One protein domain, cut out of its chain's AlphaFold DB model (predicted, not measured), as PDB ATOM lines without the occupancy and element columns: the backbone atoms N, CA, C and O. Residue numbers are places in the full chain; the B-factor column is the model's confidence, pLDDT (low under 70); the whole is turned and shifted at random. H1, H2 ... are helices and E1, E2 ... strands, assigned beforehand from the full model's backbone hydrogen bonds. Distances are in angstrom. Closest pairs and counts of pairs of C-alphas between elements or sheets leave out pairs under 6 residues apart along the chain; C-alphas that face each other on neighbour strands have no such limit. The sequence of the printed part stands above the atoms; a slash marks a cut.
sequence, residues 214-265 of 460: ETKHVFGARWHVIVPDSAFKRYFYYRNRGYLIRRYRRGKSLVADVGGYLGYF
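AT A GLANCE: This is residues 214 to 265 of the 460 residues of the protein "Galactofuranosyl transferase GlfT1" of Arthrobacter sp. Hiyo8 (UniProt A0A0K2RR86). Two helices, H1 and H2, make a narrow V, and a small hairpin of two strands, E1 and E2, packs on residues 256 to 265 of H2. The 52 printed residues, with E1, E2, H1, H2 in chain order and an antiparallel sheet E1 - E2, are mostly helix. The whole is compact, radius of gyration of the C-alphas 11.1 A, and only just flat, spanning 30 by 26 by 14 A.

IN THESE COORDINATES: E1, residues 215 to 218, begins at C-alpha 215 (236.086, 158.832, 232.345). E2 is residues 223 to 226. H1, residues 231 to 247, is 24.0 A long. H2, residues 251 to 265, is 20.8 A long and ends at C-alpha 265 (246.828, 167.197, 229.743).

HOW THE PARTS SIT: In the hairpin E1 and E2, N 216 and O 225 are within hydrogen-bond range at 2.8 A. The closest C-alphas of E2 and H2, Val 225 and Gly 260, are 6.0 A apart. H1, with residue 245 alone, and H2 only just touch, only at the corner, with 3 pairs of C-alphas within 8 A; the closest, Ile 245 and Leu 254, are 6.5 A apart. They run opposite ways at a shallow tilt of 29 degrees. E1 and H1 are apart. In H1 and H2 every O i to N i+4 pair is within hydrogen-bond range.

THE WHOLE: The farthest C-alphas, Gly 220 and Arg 247, are 29.9 A apart. The printed part has no cut, and its three links are tight. Residues 220 to 222 have pLDDT under 70.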
ATOM      1  N   GLU A 214     237.920 155.017 232.770       79.81
ATOM      2  CA  GLU A 214     238.326 155.767 231.579       79.81
ATOM      3  C   GLU A 214     237.768 157.201 231.562       79.81
ATOM      4  O   GLU A 214     238.298 158.061 230.859       79.81
ATOM      5  N   THR A 215     236.719 157.502 232.336       79.31
ATOM      6  CA  THR A 215     236.086 158.832 232.345       79.31
ATOM      7  C   THR A 215     236.813 159.778 233.299       79.31
ATOM      8  O   THR A 215     236.715 159.671 234.521       79.31
ATOM      9  N   LYS A 216     237.523 160.768 232.754       80.75
ATOM     10  CA  LYS A 216     238.298 161.752 233.520       80.75
ATOM     11  C   LYS A 216     237.549 163.076 233.592       80.75
ATOM     12  O   LYS A 216     237.204 163.669 232.574       80.75
ATOM     13  N   HIS A 217     237.295 163.543 234.808       79.81
ATOM     14  CA  HIS A 217     236.595 164.801 235.047       79.81
ATOM     15  C   HIS A 217     237.570 165.976 234.907       79.81
ATOM     16  O   HIS A 217     238.666 165.957 235.469       79.81
ATOM     17  N   VAL A 218     237.171 167.002 234.161       72.50
ATOM     18  CA  VAL A 218     237.976 168.193 233.863       72.50
ATOM     19  C   VAL A 218     237.134 169.413 234.216       72.50
ATOM     20  O   VAL A 218     235.953 169.453 233.910       72.50
ATOM     21  N   PHE A 219     237.712 170.413 234.884       73.12
ATOM     22  CA  PHE A 219     236.965 171.603 235.336       73.12
ATOM     23  C   PHE A 219     235.712 171.275 236.190       73.12
ATOM     24  O   PHE A 219     234.654 171.886 236.044       73.12
ATOM     25  N   GLY A 220     235.831 170.302 237.103       68.00
ATOM     26  CA  GLY A 220     234.732 169.819 237.950       68.00
ATOM     27  C   GLY A 220     233.927 168.692 237.292       68.00
ATOM     28  O   GLY A 220     234.385 168.071 236.342       68.00
ATOM     29  N   ALA A 221     232.720 168.408 237.792       60.72
ATOM     30  CA  ALA A 221     231.884 167.307 237.283       60.72
ATOM     31  C   ALA A 221     231.120 167.627 235.987       60.72
ATOM     32  O   ALA A 221     230.399 166.788 235.451       60.72
ATOM     33  N   ARG A 222     231.236 168.860 235.484       62.72
ATOM     34  CA  ARG A 222     230.437 169.333 234.350       62.72
ATOM     35  C   ARG A 222     231.077 168.999 233.004       62.72
ATOM     36  O   ARG A 222     230.346 168.844 232.028       62.72
ATOM     37  N   TRP A 223     232.403 168.890 232.948       73.88
ATOM     38  CA  TRP A 223     233.158 168.503 231.759       73.88
ATOM     39  C   TRP A 223     233.929 167.214 232.041       73.88
ATOM     40  O   TRP A 223     234.506 167.029 233.109       73.88
ATOM     41  N   HIS A 224     233.925 166.302 231.078       79.44
ATOM     42  CA  HIS A 224     234.677 165.062 231.164       79.44
ATOM     43  C   HIS A 224     235.278 164.728 229.806       79.44
ATOM     44  O   HIS A 224     234.710 165.046 228.760       79.44
ATOM     45  N   VAL A 225     236.421 164.063 229.846       85.12
ATOM     46  CA  VAL A 225     237.054 163.434 228.692       85.12
ATOM     47  C   VAL A 225     237.181 161.945 228.951       85.12
ATOM     48  O   VAL A 225     237.211 161.508 230.099       85.12
ATOM     49  N   ILE A 226     237.263 161.157 227.886       86.31
ATOM     50  CA  ILE A 226     237.525 159.724 228.004       86.31
ATOM     51  C   ILE A 226     238.992 159.500 227.658       86.31
ATOM     52  O   ILE A 226     239.461 159.913 226.596       86.31
ATOM     53  N   VAL A 227     239.718 158.869 228.568       87.31
ATOM     54  CA  VAL A 227     241.118 158.489 228.394       87.31
ATOM     55  C   VAL A 227     241.198 156.996 228.676       87.31
ATOM     56  O   VAL A 227     241.319 156.620 229.842       87.31
ATOM     57  N   PRO A 228     241.096 156.148 227.635       87.62
ATOM     58  CA  PRO A 228     241.232 154.709 227.812       87.62
ATOM     59  C   PRO A 228     242.557 154.320 228.473       87.62
ATOM     60  O   PRO A 228     243.588 154.971 228.260       87.62
ATOM     61  N   ASP A 229     242.549 153.236 229.245       84.25
ATOM     62  CA  ASP A 229     243.705 152.855 230.065       84.25
ATOM     63  C   ASP A 229     244.829 152.201 229.234       84.25
ATOM     64  O   ASP A 229     246.015 152.425 229.498       84.25
ATOM     65  N   SER A 230     244.498 151.504 228.137       88.94
ATOM     66  CA  SER A 230     245.494 150.899 227.238       88.94
ATOM     67  C   SER A 230     245.864 151.799 226.052       88.94
ATOM     68  O   SER A 230     245.032 152.527 225.506       88.94
ATOM     69  N   ALA A 231     247.127 151.737 225.610       88.75
ATOM     70  CA  ALA A 231     247.606 152.503 224.451       88.75
ATOM     71  C   ALA A 231     246.830 152.157 223.169       88.75
ATOM     72  O   ALA A 231     246.472 153.049 222.401       88.75
ATOM     73  N   PHE A 232     246.503 150.875 223.002       88.56
ATOM     74  CA  PHE A 232     245.669 150.364 221.921       88.56
ATOM     75  C   PHE A 232     244.275 151.008 221.916       88.56
ATOM     76  O   PHE A 232     243.884 151.633 220.928       88.56
ATOM     77  N   LYS A 233     243.549 150.945 223.046       88.44
ATOM     78  CA  LYS A 233     242.206 151.536 223.174       88.44
ATOM     79  C   LYS A 233     242.259 153.060 222.981       88.44
ATOM     80  O   LYS A 233     241.385 153.611 222.311       88.44
ATOM     81  N   ARG A 234     243.305 153.745 223.474       91.94
ATOM     82  CA  ARG A 234     243.514 155.194 223.255       91.94
ATOM     83  C   ARG A 234     243.693 155.555 221.787       91.94
ATOM     84  O   ARG A 234     243.058 156.503 221.331       91.94
ATOM     85  N   TYR A 235     244.543 154.825 221.062       91.69
ATOM     86  CA  TYR A 235     244.802 155.086 219.646       91.69
ATOM     87  C   TYR A 235     243.503 155.059 218.836       91.69
ATOM     88  O   TYR A 235     243.156 156.052 218.191       91.69
ATOM     89  N   PHE A 236     242.747 153.962 218.933       91.88
ATOM     90  CA  PHE A 236     241.485 153.823 218.209       91.88
ATOM     91  C   PHE A 236     240.446 154.839 218.672       91.88
ATOM     92  O   PHE A 236     239.808 155.468 217.831       91.88
ATOM     93  N   TYR A 237     240.333 155.086 219.981       92.81
ATOM     94  CA  TYR A 237     239.410 156.089 220.505       92.81
ATOM     95  C   TYR A 237     239.683 157.484 219.918       92.81
ATOM     96  O   TYR A 237     238.771 158.087 219.353       92.81
ATOM     97  N   TYR A 238     240.920 157.992 219.982       92.75
ATOM     98  CA  TYR A 238     241.245 159.329 219.468       92.75
ATOM     99  C   TYR A 238     241.137 159.413 217.945       92.75
ATOM    100  O   TYR A 238     240.518 160.348 217.427       92.75
ATOM    101  N   ARG A 239     241.674 158.419 217.223       94.88
ATOM    102  CA  ARG A 239     241.588 158.337 215.757       94.88
ATOM    103  C   ARG A 239     240.133 158.370 215.294       94.88
ATOM    104  O   ARG A 239     239.759 159.197 214.460       94.88
ATOM    105  N   ASN A 240     239.303 157.495 215.857       95.81
ATOM    106  CA  ASN A 240     237.904 157.360 215.468       95.81
ATOM    107  C   ASN A 240     237.099 158.587 215.883       95.81
ATOM    108  O   ASN A 240     236.285 159.076 215.104       95.81
ATOM    109  N   ARG A 241     237.366 159.154 217.063       93.81
ATOM    110  CA  ARG A 241     236.727 160.395 217.510       93.81
ATOM    111  C   ARG A 241     237.004 161.554 216.552       93.81
ATOM    112  O   ARG A 241     236.056 162.212 216.121       93.81
ATOM    113  N   GLY A 242     238.258 161.743 216.137       93.88
ATOM    114  CA  GLY A 242     238.631 162.737 215.125       93.88
ATOM    115  C   GLY A 242     237.959 162.486 213.771       93.88
ATOM    116  O   GLY A 242     237.377 163.404 213.182       93.88
ATOM    117  N   TYR A 243     237.950 161.231 213.309       95.44
ATOM    118  CA  TYR A 243     237.252 160.832 212.084       95.44
ATOM    119  C   TYR A 243     235.753 161.163 212.132       95.44
ATOM    120  O   TYR A 243     235.239 161.773 211.196       95.44
ATOM    121  N   LEU A 244     235.052 160.837 213.221       95.56
ATOM    122  CA  LEU A 244     233.614 161.094 213.367       95.56
ATOM    123  C   LEU A 244     233.298 162.585 213.484       95.56
ATOM    124  O   LEU A 244     232.302 163.047 212.922       95.56
ATOM    125  N   ILE A 245     234.146 163.353 214.173       95.06
ATOM    126  CA  ILE A 245     234.030 164.814 214.227       95.06
ATOM    127  C   ILE A 245     234.107 165.401 212.824       95.06
ATOM    128  O   ILE A 245     233.247 166.202 212.451       95.06
ATOM    129  N   ARG A 246     235.088 164.965 212.031       94.25
ATOM    130  CA  ARG A 246     235.269 165.411 210.649       94.25
ATOM    131  C   ARG A 246     234.114 164.961 209.751       94.25
ATOM    132  O   ARG A 246     233.501 165.799 209.094       94.25
ATOM    133  N   ARG A 247     233.787 163.665 209.750       94.94
ATOM    134  CA  ARG A 247     232.735 163.051 208.916       94.94
ATOM    135  C   ARG A 247     231.373 163.703 209.132       94.94
ATOM    136  O   ARG A 247     230.649 163.941 208.170       94.94
ATOM    137  N   TYR A 248     231.034 164.008 210.383       95.69
ATOM    138  CA  TYR A 248     229.728 164.551 210.754       95.69
ATOM    139  C   TYR A 248     229.746 166.046 211.090       95.69
ATOM    140  O   TYR A 248     228.752 166.554 211.602       95.69
ATOM    141  N   ARG A 249     230.852 166.752 210.801       95.19
ATOM    142  CA  ARG A 249     231.040 168.191 211.069       95.19
ATOM    143  C   ARG A 249     230.641 168.591 212.499       95.19
ATOM    144  O   ARG A 249     229.952 169.585 212.722       95.19
ATOM    145  N   ARG A 250     231.058 167.803 213.497       93.56
ATOM    146  CA  ARG A 250     230.656 167.980 214.906       93.56
ATOM    147  C   ARG A 250     231.473 169.072 215.601       93.56
ATOM    148  O   ARG A 250     232.215 168.784 216.536       93.56
ATOM    149  N   GLY A 251     231.308 170.327 215.178       91.75
ATOM    150  CA  GLY A 251     232.054 171.476 215.718       91.75
ATOM    151  C   GLY A 251     231.961 171.608 217.244       91.75
ATOM    152  O   GLY A 251     232.977 171.764 217.909       91.75
ATOM    153  N   LYS A 252     230.770 171.411 217.827       90.56
ATOM    154  CA  LYS A 252     230.590 171.416 219.293       90.56
ATOM    155  C   LYS A 252     231.420 170.338 219.998       90.56
ATOM    156  O   LYS A 252     231.967 170.589 221.065       90.56
ATOM    157  N   SER A 253     231.517 169.145 219.407       89.94
ATOM    158  CA  SER A 253     232.344 168.060 219.949       89.94
ATOM    159  C   SER A 253     233.830 168.376 219.812       89.94
ATOM    160  O   SER A 253     234.566 168.127 220.754       89.94
ATOM    161  N   LEU A 254     234.252 168.988 218.699       92.44
ATOM    162  CA  LEU A 254     235.631 169.445 218.523       92.44
ATOM    163  C   LEU A 254     236.029 170.467 219.593       92.44
ATOM    164  O   LEU A 254     237.066 170.308 220.223       92.44
ATOM    165  N   VAL A 255     235.201 171.488 219.829       91.62
ATOM    166  CA  VAL A 255     235.472 172.515 220.849       91.62
ATOM    167  C   VAL A 255     235.536 171.897 222.246       91.62
ATOM    168  O   VAL A 255     236.469 172.177 222.996       91.62
ATOM    169  N   ALA A 256     234.580 171.023 222.580       88.19
ATOM    170  CA  ALA A 256     234.570 170.319 223.860       88.19
ATOM    171  C   ALA A 256     235.817 169.439 224.049       88.19
ATOM    172  O   ALA A 256     236.380 169.412 225.139       88.19
ATOM    173  N   ASP A 257     236.276 168.764 222.995       89.81
ATOM    174  CA  ASP A 257     237.475 167.926 223.038       89.81
ATOM    175  C   ASP A 257     238.742 168.742 223.181       89.81
ATOM    176  O   ASP A 257     239.566 168.433 224.034       89.81
ATOM    177  N   VAL A 258     238.896 169.790 222.371       89.88
ATOM    178  CA  VAL A 258     240.062 170.669 222.441       89.88
ATOM    179  C   VAL A 258     240.150 171.259 223.844       89.88
ATOM    180  O   VAL A 258     241.165 171.078 224.505       89.88
ATOM    181  N   GLY A 259     239.074 171.864 224.354       88.69
ATOM    182  CA  GLY A 259     239.063 172.426 225.705       88.69
ATOM    183  C   GLY A 259     239.250 171.374 226.805       88.69
ATOM    184  O   GLY A 259     240.025 171.586 227.737       88.69
ATOM    185  N   GLY A 260     238.572 170.230 226.699       87.88
ATOM    186  CA  GLY A 260     238.618 169.158 227.692       87.88
ATOM    187  C   GLY A 260     239.980 168.471 227.771       87.88
ATOM    188  O   GLY A 260     240.528 168.326 228.864       87.88
ATOM    189  N   TYR A 261     240.559 168.077 226.635       90.25
ATOM    190  CA  TYR A 261     241.870 167.425 226.606       90.25
ATOM    191  C   TYR A 261     243.000 168.399 226.910       90.25
ATOM    192  O   TYR A 261     243.934 168.005 227.605       90.25
ATOM    193  N   LEU A 262     242.904 169.664 226.478       89.19
ATOM    194  CA  LEU A 262     243.821 170.703 226.944       89.19
ATOM    195  C   LEU A 262     243.745 170.806 228.469       89.19
ATOM    196  O   LEU A 262     244.764 170.647 229.125       89.19
ATOM    197  N   GLY A 263     242.556 170.958 229.054       86.31
ATOM    198  CA  GLY A 263     242.399 171.039 230.509       86.31
ATOM    199  C   GLY A 263     242.858 169.799 231.286       86.31
ATOM    200  O   GLY A 263     243.231 169.923 232.451       86.31
ATOM    201  N   TYR A 264     242.825 168.613 230.669       87.50
ATOM    202  CA  TYR A 264     243.292 167.365 231.277       87.50
ATOM    203  C   TYR A 264     244.813 167.179 231.178       87.50
ATOM    204  O   TYR A 264     245.440 166.772 232.155       87.50
ATOM    205  N   PHE A 265     245.405 167.446 230.008       86.69
ATOM    206  CA  PHE A 265     246.828 167.197 229.743       86.69
ATOM    207  C   PHE A 265     247.734 168.390 230.043       86.69
ATOM    208  O   PHE A 265     248.924 168.181 230.284       86.69
TER     209      PHE A 265